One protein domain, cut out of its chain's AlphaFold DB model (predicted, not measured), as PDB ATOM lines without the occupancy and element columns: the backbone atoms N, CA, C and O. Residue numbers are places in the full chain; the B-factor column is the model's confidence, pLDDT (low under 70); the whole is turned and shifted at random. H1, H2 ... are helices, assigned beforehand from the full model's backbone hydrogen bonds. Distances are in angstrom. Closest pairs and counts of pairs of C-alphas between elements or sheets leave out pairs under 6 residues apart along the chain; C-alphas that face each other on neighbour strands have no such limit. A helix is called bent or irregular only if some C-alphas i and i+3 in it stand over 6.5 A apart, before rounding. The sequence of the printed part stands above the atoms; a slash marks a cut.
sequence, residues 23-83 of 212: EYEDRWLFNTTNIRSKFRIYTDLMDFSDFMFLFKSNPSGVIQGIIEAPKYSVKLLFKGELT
ATOM      1  N   GLU A  23      16.877 -15.172  17.342       91.56
ATOM      2  CA  GLU A  23      16.137 -14.681  18.503       91.56
ATOM      3  C   GLU A  23      14.885 -13.886  18.101       91.56
ATOM      4  O   GLU A  23      13.851 -13.961  18.770       91.56
ATOM      5  N   TYR A  24      14.971 -13.098  17.030       91.19
ATOM      6  CA  TYR A  24      13.831 -12.316  16.570       91.19
ATOM      7  C   TYR A  24      12.791 -13.227  15.928       91.19
ATOM      8  O   TYR A  24      11.603 -13.030  16.175       91.19
ATOM      9  N   GLU A  25      13.220 -14.271  15.222       91.81
ATOM     10  CA  GLU A  25      12.339 -15.339  14.757       91.81
ATOM     11  C   GLU A  25      11.615 -16.023  15.929       91.81
ATOM     12  O   GLU A  25      10.385 -16.077  15.957       91.81
ATOM     13  N   ASP A  26      12.336 -16.484  16.947       91.81
ATOM     14  CA  ASP A  26      11.734 -17.151  18.106       91.81
ATOM     15  C   ASP A  26      10.725 -16.241  18.819       91.81
ATOM     16  O   ASP A  26       9.629 -16.658  19.213       91.81
ATOM     17  N   ARG A  27      11.071 -14.956  18.950       91.00
ATOM     18  CA  ARG A  27      10.226 -13.949  19.590       91.00
ATOM     19  C   ARG A  27       8.984 -13.623  18.765       91.00
ATOM     20  O   ARG A  27       7.900 -13.508  19.338       91.00
ATOM     21  N   TRP A  28       9.119 -13.431  17.456       89.62
ATOM     22  CA  TRP A  28       8.059 -12.882  16.607       89.62
ATOM     23  C   TRP A  28       7.287 -13.940  15.824       89.62
ATOM     24  O   TRP A  28       6.070 -13.810  15.699       89.62
ATOM     25  N   LEU A  29       7.954 -14.993  15.357       90.81
ATOM     26  CA  LEU A  29       7.353 -16.080  14.590       90.81
ATOM     27  C   LEU A  29       6.911 -17.239  15.484       90.81
ATOM     28  O   LEU A  29       5.750 -17.631  15.405       90.81
ATOM     29  N   PHE A  30       7.788 -17.776  16.341       92.25
ATOM     30  CA  PHE A  30       7.499 -19.025  17.069       92.25
ATOM     31  C   PHE A  30       6.887 -18.857  18.459       92.25
ATOM     32  O   PHE A  30       6.433 -19.833  19.069       92.25
ATOM     33  N   ASN A  31       6.786 -17.628  18.959       93.62
ATOM     34  CA  ASN A  31       6.104 -17.360  20.215       93.62
ATOM     35  C   ASN A  31       4.619 -17.762  20.152       93.62
ATOM     36  O   ASN A  31       3.893 -17.389  19.231       93.62
ATOM     37  N   THR A  32       4.135 -18.462  21.184       93.06
ATOM     38  CA  THR A  32       2.755 -18.976  21.267       93.06
ATOM     39  C   THR A  32       1.694 -17.899  21.057       93.06
ATOM     40  O   THR A  32       0.705 -18.141  20.366       93.06
ATOM     41  N   THR A  33       1.887 -16.702  21.618       92.00
ATOM     42  CA  THR A  33       0.942 -15.581  21.479       92.00
ATOM     43  C   THR A  33       0.889 -15.084  20.037       92.00
ATOM     44  O   THR A  33      -0.192 -14.800  19.509       92.00
ATOM     45  N   ASN A  34       2.047 -15.021  19.378       91.38
ATOM     46  CA  ASN A  34       2.139 -14.609  17.985       91.38
ATOM     47  C   ASN A  34       1.532 -15.670  17.071       91.38
ATOM     48  O   ASN A  34       0.609 -15.339  16.335       91.38
ATOM     49  N   ILE A  35       1.900 -16.949  17.200       92.00
ATOM     50  CA  ILE A  35       1.280 -18.021  16.404       92.00
ATOM     51  C   ILE A  35      -0.232 -18.030  16.594       92.00
ATOM     52  O   ILE A  35      -0.955 -17.921  15.612       92.00
ATOM     53  N   ARG A  36      -0.740 -18.056  17.830       90.50
ATOM     54  CA  ARG A  36      -2.189 -18.039  18.090       90.50
ATOM     55  C   ARG A  36      -2.890 -16.870  17.385       90.50
ATOM     56  O   ARG A  36      -3.935 -17.055  16.762       90.50
ATOM     57  N   SER A  37      -2.335 -15.662  17.494       85.81
ATOM     58  CA  SER A  37      -2.966 -14.448  16.958       85.81
ATOM     59  C   SER A  37      -2.812 -14.282  15.445       85.81
ATOM     60  O   SER A  37      -3.707 -13.708  14.823       85.81
ATOM     61  N   LYS A  38      -1.711 -14.763  14.858       86.50
ATOM     62  CA  LYS A  38      -1.407 -14.662  13.426       86.50
ATOM     63  C   LYS A  38      -1.991 -15.824  12.633       86.50
ATOM     64  O   LYS A  38      -2.523 -15.592  11.553       86.50
ATOM     65  N   PHE A  39      -1.994 -17.035  13.186       86.12
ATOM     66  CA  PHE A  39      -2.550 -18.224  12.538       86.12
ATOM     67  C   PHE A  39      -3.996 -17.980  12.092       86.12
ATOM     68  O   PHE A  39      -4.312 -18.158  10.925       86.12
ATOM     69  N   ARG A  40      -4.852 -17.419  12.956       80.56
ATOM     70  CA  ARG A  40      -6.245 -17.088  12.586       80.56
ATOM     71  C   ARG A  40      -6.392 -16.055  11.452       80.56
ATOM     72  O   ARG A  40      -7.462 -15.979  10.866       80.56
ATOM     73  N   ILE A  41      -5.380 -15.212  11.215       80.19
ATOM     74  CA  ILE A  41      -5.404 -14.134  10.207       80.19
ATOM     75  C   ILE A  41      -4.895 -14.649   8.859       80.19
ATOM     76  O   ILE A  41      -5.429 -14.258   7.829       80.19
ATOM     77  N   TYR A  42      -3.871 -15.505   8.880       83.81
ATOM     78  CA  TYR A  42      -3.153 -15.960   7.686       83.81
ATOM     79  C   TYR A  42      -3.467 -17.410   7.287       83.81
ATOM     80  O   TYR A  42      -2.920 -17.884   6.300       83.81
ATOM     81  N   THR A  43      -4.311 -18.136   8.034       84.38
ATOM     82  CA  THR A  43      -4.553 -19.581   7.827       84.38
ATOM     83  C   THR A  43      -5.012 -19.951   6.421       84.38
ATOM     84  O   THR A  43      -4.839 -21.095   6.024       84.38
ATOM     85  N   ASP A  44      -5.631 -19.037   5.689       79.88
ATOM     86  CA  ASP A  44      -6.134 -19.276   4.341       79.88
ATOM     87  C   ASP A  44      -5.143 -18.882   3.239       79.88
ATOM     88  O   ASP A  44      -5.367 -19.192   2.073       79.88
ATOM     89  N   LEU A  45      -4.043 -18.230   3.618       83.94
ATOM     90  CA  LEU A  45      -2.863 -18.025   2.780       83.94
ATOM     91  C   LEU A  45      -1.821 -19.135   2.976       83.94
ATOM     92  O   LEU A  45      -0.862 -19.199   2.214       83.94
ATOM     93  N   MET A  46      -1.992 -19.978   3.996       88.00
ATOM     94  CA  MET A  46      -1.095 -21.087   4.311       88.00
ATOM     95  C   MET A  46      -1.469 -22.334   3.518       88.00
ATOM     96  O   MET A  46      -2.638 -22.726   3.472       88.00
ATOM     97  N   ASP A  47      -0.463 -23.014   2.976       91.50
ATOM     98  CA  ASP A  47      -0.634 -24.382   2.505       91.50
ATOM     99  C   ASP A  47      -0.413 -25.404   3.642       91.50
ATOM    100  O   ASP A  47      -0.108 -25.075   4.795       91.50
ATOM    101  N   PHE A  48      -0.588 -26.692   3.338       92.25
ATOM    102  CA  PHE A  48      -0.378 -27.747   4.331       92.25
ATOM    103  C   PHE A  48       1.081 -27.826   4.820       92.25
ATOM    104  O   PHE A  48       1.337 -28.240   5.952       92.25
ATOM    105  N   SER A  49       2.047 -27.432   3.989       93.88
ATOM    106  CA  SER A  49       3.460 -27.415   4.366       93.88
ATOM    107  C   SER A  49       3.757 -26.301   5.373       93.88
ATOM    108  O   SER A  49       4.441 -26.565   6.364       93.88
ATOM    109  N   ASP A  50       3.155 -25.121   5.201       92.25
ATOM    110  CA  ASP A  50       3.219 -24.007   6.151       92.25
ATOM    111  C   ASP A  50       2.570 -24.383   7.485       92.25
ATOM    112  O   ASP A  50       3.135 -24.155   8.560       92.25
ATOM    113  N   PHE A  51       1.406 -25.037   7.425       92.50
ATOM    114  CA  PHE A  51       0.735 -25.568   8.608       92.50
ATOM    115  C   PHE A  51       1.646 -26.520   9.390       92.50
ATOM    116  O   PHE A  51       1.851 -26.352  10.594       92.50
ATOM    117  N   MET A  52       2.218 -27.516   8.706       95.12
ATOM    118  CA  MET A  52       3.091 -28.504   9.335       95.12
ATOM    119  C   MET A  52       4.390 -27.890   9.853       95.12
ATOM    120  O   MET A  52       4.911 -28.351  10.869       95.12
ATOM    121  N   PHE A  53       4.911 -26.862   9.185       94.00
ATOM    122  CA  PHE A  53       6.053 -26.087   9.653       94.00
ATOM    123  C   PHE A  53       5.749 -25.423  11.004       94.00
ATOM    124  O   PHE A  53       6.453 -25.683  11.980       94.00
ATOM    125  N   LEU A  54       4.649 -24.670  11.106       93.81
ATOM    126  CA  LEU A  54       4.260 -24.009  12.357       93.81
ATOM    127  C   LEU A  54       3.894 -25.005  13.461       93.81
ATOM    128  O   LEU A  54       4.253 -24.801  14.620       93.81
ATOM    129  N   PHE A  55       3.205 -26.097  13.113       94.31
ATOM    130  CA  PHE A  55       2.818 -27.121  14.079       94.31
ATOM    131  C   PHE A  55       4.038 -27.829  14.672       94.31
ATOM    132  O   PHE A  55       4.054 -28.087  15.870       94.31
ATOM    133  N   LYS A  56       5.079 -28.107  13.874       95.00
ATOM    134  CA  LYS A  56       6.334 -28.693  14.377       95.00
ATOM    135  C   LYS A  56       7.077 -27.752  15.324       95.00
ATOM    136  O   LYS A  56       7.647 -28.234  16.300       95.00
ATOM    137  N   SER A  57       7.053 -26.447  15.061       92.94
ATOM    138  CA  SER A  57       7.725 -25.458  15.910       92.94
ATOM    139  C   SER A  57       6.964 -25.174  17.207       92.94
ATOM    140  O   SER A  57       7.567 -25.097  18.273       92.94
ATOM    141  N   ASN A  58       5.635 -25.026  17.147       94.69
ATOM    142  CA  ASN A  58       4.810 -24.728  18.320       94.69
ATOM    143  C   ASN A  58       3.381 -25.296  18.186       94.69
ATOM    144  O   ASN A  58       2.439 -24.572  17.832       94.69
ATOM    145  N   PRO A  59       3.180 -26.579  18.539       94.94
ATOM    146  CA  PRO A  59       1.876 -27.230  18.435       94.94
ATOM    147  C   PRO A  59       0.788 -26.525  19.254       94.94
ATOM    148  O   PRO A  59      -0.355 -26.404  18.814       94.94
ATOM    149  N   SER A  60       1.136 -26.030  20.449       95.06
ATOM    150  CA  SER A  60       0.176 -25.389  21.355       95.06
ATOM    151  C   SER A  60      -0.380 -24.092  20.769       95.06
ATOM    152  O   SER A  60      -1.593 -23.876  20.803       95.06
ATOM    153  N   GLY A  61       0.482 -23.252  20.188       93.69
ATOM    154  CA  GLY A  61       0.068 -22.016  19.525       93.69
ATOM    155  C   GLY A  61      -0.865 -22.280  18.345       93.69
ATOM    156  O   GLY A  61      -1.885 -21.603  18.210       93.69
ATOM    157  N   VAL A  62      -0.561 -23.301  17.538       93.69
ATOM    158  CA  VAL A  62      -1.389 -23.691  16.387       93.69
ATOM    159  C   VAL A  62      -2.757 -24.210  16.832       93.69
ATOM    160  O   VAL A  62      -3.777 -23.730  16.341       93.69
ATOM    161  N   ILE A  63      -2.812 -25.125  17.807       93.50
ATOM    162  CA  ILE A  63      -4.083 -25.661  18.333       93.50
ATOM    163  C   ILE A  63      -4.956 -24.537  18.903       93.50
ATOM    164  O   ILE A  63      -6.149 -24.469  18.607       93.50
ATOM    165  N   GLN A  64      -4.369 -23.619  19.678       92.56
ATOM    166  CA  GLN A  64      -5.094 -22.454  20.192       92.56
ATOM    167  C   GLN A  64      -5.613 -21.559  19.056       92.56
ATOM    168  O   GLN A  64      -6.753 -21.102  19.117       92.56
ATOM    169  N   GLY A  65      -4.813 -21.340  18.007       90.12
ATOM    170  CA  GLY A  65      -5.219 -20.590  16.817       90.12
ATOM    171  C   GLY A  65      -6.417 -21.216  16.097       90.12
ATOM    172  O   GLY A  65      -7.366 -20.504  15.774       90.12
ATOM    173  N   ILE A  66      -6.421 -22.543  15.916       89.75
ATOM    174  CA  ILE A  66      -7.538 -23.292  15.312       89.75
ATOM    175  C   ILE A  66      -8.822 -23.116  16.130       89.75
ATOM    176  O   ILE A  66      -9.870 -22.804  15.569       89.75
ATOM    177  N   ILE A  67      -8.747 -23.276  17.455       90.00
ATOM    178  CA  ILE A  67      -9.912 -23.141  18.348       90.00
ATOM    179  C   ILE A  67     -10.512 -21.725  18.272       90.00
ATOM    180  O   ILE A  67     -11.723 -21.545  18.423       90.00
ATOM    181  N   GLU A  68      -9.688 -20.706  18.026       84.88
ATOM    182  CA  GLU A  68     -10.130 -19.312  17.932       84.88
ATOM    183  C   GLU A  68     -10.545 -18.860  16.531       84.88
ATOM    184  O   GLU A  68     -11.237 -17.841  16.415       84.88
ATOM    185  N   ALA A  69     -10.180 -19.600  15.482       82.31
ATOM    186  CA  ALA A  69     -10.475 -19.234  14.101       82.31
ATOM    187  C   ALA A  69     -11.982 -19.016  13.840       82.31
ATOM    188  O   ALA A  69     -12.324 -17.962  13.297       82.31
ATOM    189  N   PRO A  70     -12.916 -19.874  14.315       82.12
ATOM    190  CA  PRO A  70     -14.348 -19.650  14.106       82.12
ATOM    191  C   PRO A  70     -14.855 -18.326  14.692       82.12
ATOM    192  O   PRO A  70     -15.664 -17.641  14.070       82.12
ATOM    193  N   LYS A  71     -14.349 -17.915  15.867       78.62
ATOM    194  CA  LYS A  71     -14.729 -16.634  16.495       78.62
ATOM    195  C   LYS A  71     -14.316 -15.445  15.626       78.62
ATOM    196  O   LYS A  71     -15.029 -14.445  15.563       78.62
ATOM    197  N   TYR A  72     -13.161 -15.550  14.969       73.56
ATOM    198  CA  TYR A  72     -12.655 -14.520  14.071       73.56
ATOM    199  C   TYR A  72     -13.443 -14.475  12.757       73.56
ATOM    200  O   TYR A  72     -13.874 -13.397  12.354       73.56
ATOM    201  N   SER A  73     -13.729 -15.631  12.152       75.50
ATOM    202  CA  SER A  73     -14.532 -15.719  10.926       75.50
ATOM    203  C   SER A  73     -15.942 -15.155  11.116       75.50
ATOM    204  O   SER A  73     -16.408 -14.375  10.293       75.50
ATOM    205  N   VAL A  74     -16.593 -15.455  12.245       78.62
ATOM    206  CA  VAL A  74     -17.901 -14.875  12.595       78.62
ATOM    207  C   VAL A  74     -17.815 -13.349  12.726       78.62
ATOM    208  O   VAL A  74     -18.660 -12.633  12.196       78.62
ATOM    209  N   LYS A  75     -16.768 -12.824  13.374       74.25
ATOM    210  CA  LYS A  75     -16.540 -11.375  13.495       74.25
ATOM    211  C   LYS A  75     -16.353 -10.692  12.133       74.25
ATOM    212  O   LYS A  75     -16.835  -9.575  11.970       74.25
ATOM    213  N   LEU A  76     -15.657 -11.328  11.190       70.75
ATOM    214  CA  LEU A  76     -15.481 -10.804   9.831       70.75
ATOM    215  C   LEU A  76     -16.812 -10.750   9.072       70.75
ATOM    216  O   LEU A  76     -17.125  -9.720   8.486       70.75
ATOM    217  N   LEU A  77     -17.634 -11.802   9.171       73.06
ATOM    218  CA  LEU A  77     -18.968 -11.836   8.559       73.06
ATOM    219  C   LEU A  77     -19.876 -10.706   9.078       73.06
ATOM    220  O   LEU A  77     -20.576 -10.074   8.294       73.06
ATOM    221  N   PHE A  78     -19.830 -10.401  10.380       74.19
ATOM    222  CA  PHE A  78     -20.610  -9.301  10.968       74.19
ATOM    223  C   PHE A  78     -20.072  -7.899  10.657       74.19
ATOM    224  O   PHE A  78     -20.813  -6.928  10.784       74.19
ATOM    225  N   LYS A  79     -18.797  -7.767  10.274       67.25
ATOM    226  CA  LYS A  79     -18.184  -6.482   9.904       67.25
ATOM    227  C   LYS A  79     -18.401  -6.087   8.444       67.25
ATOM    228  O   LYS A  79     -17.993  -5.000   8.058       67.25
ATOM    229  N   GLY A  80     -19.088  -6.923   7.672       53.19
ATOM    230  CA  GLY A  80     -19.638  -6.552   6.378       53.19
ATOM    231  C   GLY A  80     -18.799  -6.956   5.178       53.19
ATOM    232  O   GLY A  80     -19.388  -7.079   4.117       53.19
ATOM    233  N   GLU A  81     -17.499  -7.245   5.306       53.22
ATOM    234  CA  GLU A  81     -16.675  -7.525   4.126       53.22
ATOM    235  C   GLU A  81     -15.396  -8.337   4.443       53.22
ATOM    236  O   GLU A  81     -14.659  -8.047   5.385       53.22
ATOM    237  N   LEU A  82     -15.130  -9.378   3.638       53.09
ATOM    238  CA  LEU A  82     -13.881 -10.170   3.633       53.09
ATOM    239  C   LEU A  82     -12.734  -9.469   2.874       53.09
ATOM    240  O   LEU A  82     -11.623 -10.000   2.815       53.09
ATOM    241  N   THR A  83     -13.029  -8.328   2.252       50.44
ATOM    242  CA  THR A  83     -12.170  -7.511   1.379       50.44
ATOM    243  C   THR A  83     -11.207  -6.628   2.168       50.44
ATOM    244  O   THR A  83     -10.073  -6.445   1.735       50.44
TER     245      THR A  83
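AT A GLANCE: This is residues 23 to 83 of the 212 residues of an uncharacterized protein of Hyunsoonleella pacifica (UniProt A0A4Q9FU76). H2 lies in the middle of an elongated helical domain and packs, crossed, on H4a, the first arm of the long bent helix H4. H1 lies at one end, H3 is off to one side and makes a corner with H4a, and at the other end H4b leads away, its residues 74 to 78 sticking out. The printed part has 61 residues with four named helices, H1, H2, H3 and H4 in chain order, and no named strand; its class is all helix. It is only just compact, close to loose, with a radius of gyration of the C-alphas of 12.2 A and spans of 38 by 21 by 20 A.

HOW THE PARTS SIT: H1, residues 23 to 30, is close to but not clearly touching H2, residues 32 to 42; their closest C-alphas, of Trp 28 and Asn 34, are 6.3 A apart. H3, residues 48 to 57, runs opposite ways to H2 at a shallow tilt of 9 degrees. H4, residues 59 to 78, was assigned as one helix by its hydrogen bonds but is bent: C-alphas 67 and 70 are 7.1 A apart, and arms H4a, residues 59 to 67, and H4b, residues 70 to 78, stand at 39 degrees. H2 and H4a touch at a steep tilt of 46 degrees, with the closest C-alphas, of Arg 36 and Gly 65, 4.2 A apart. H3 and H4a touch only at the corner, and only just, with 3 pairs of C-alphas within 8 A; the closest are Phe 55 and Val 62, 5.9 A. Every O i to N i+4 pair is within hydrogen-bond range in H3, H4a and H4b; H1 has 3 of 4 and H2 5 of 7.

IN THESE COORDINATES: H1 begins at C-alpha 23, (16.137, -14.681, 18.503). H2 measures 15.1 A and H3 14.3 A; H4b ends at C-alpha 78, (-20.610, -9.301, 10.968).

THE WHOLE: The C-alphas farthest apart, of Glu 23 and Gly 80, are 38.6 A apart. The printed part has no cut, its three links are tight, and residues 79 to 83 have pLDDT under 70.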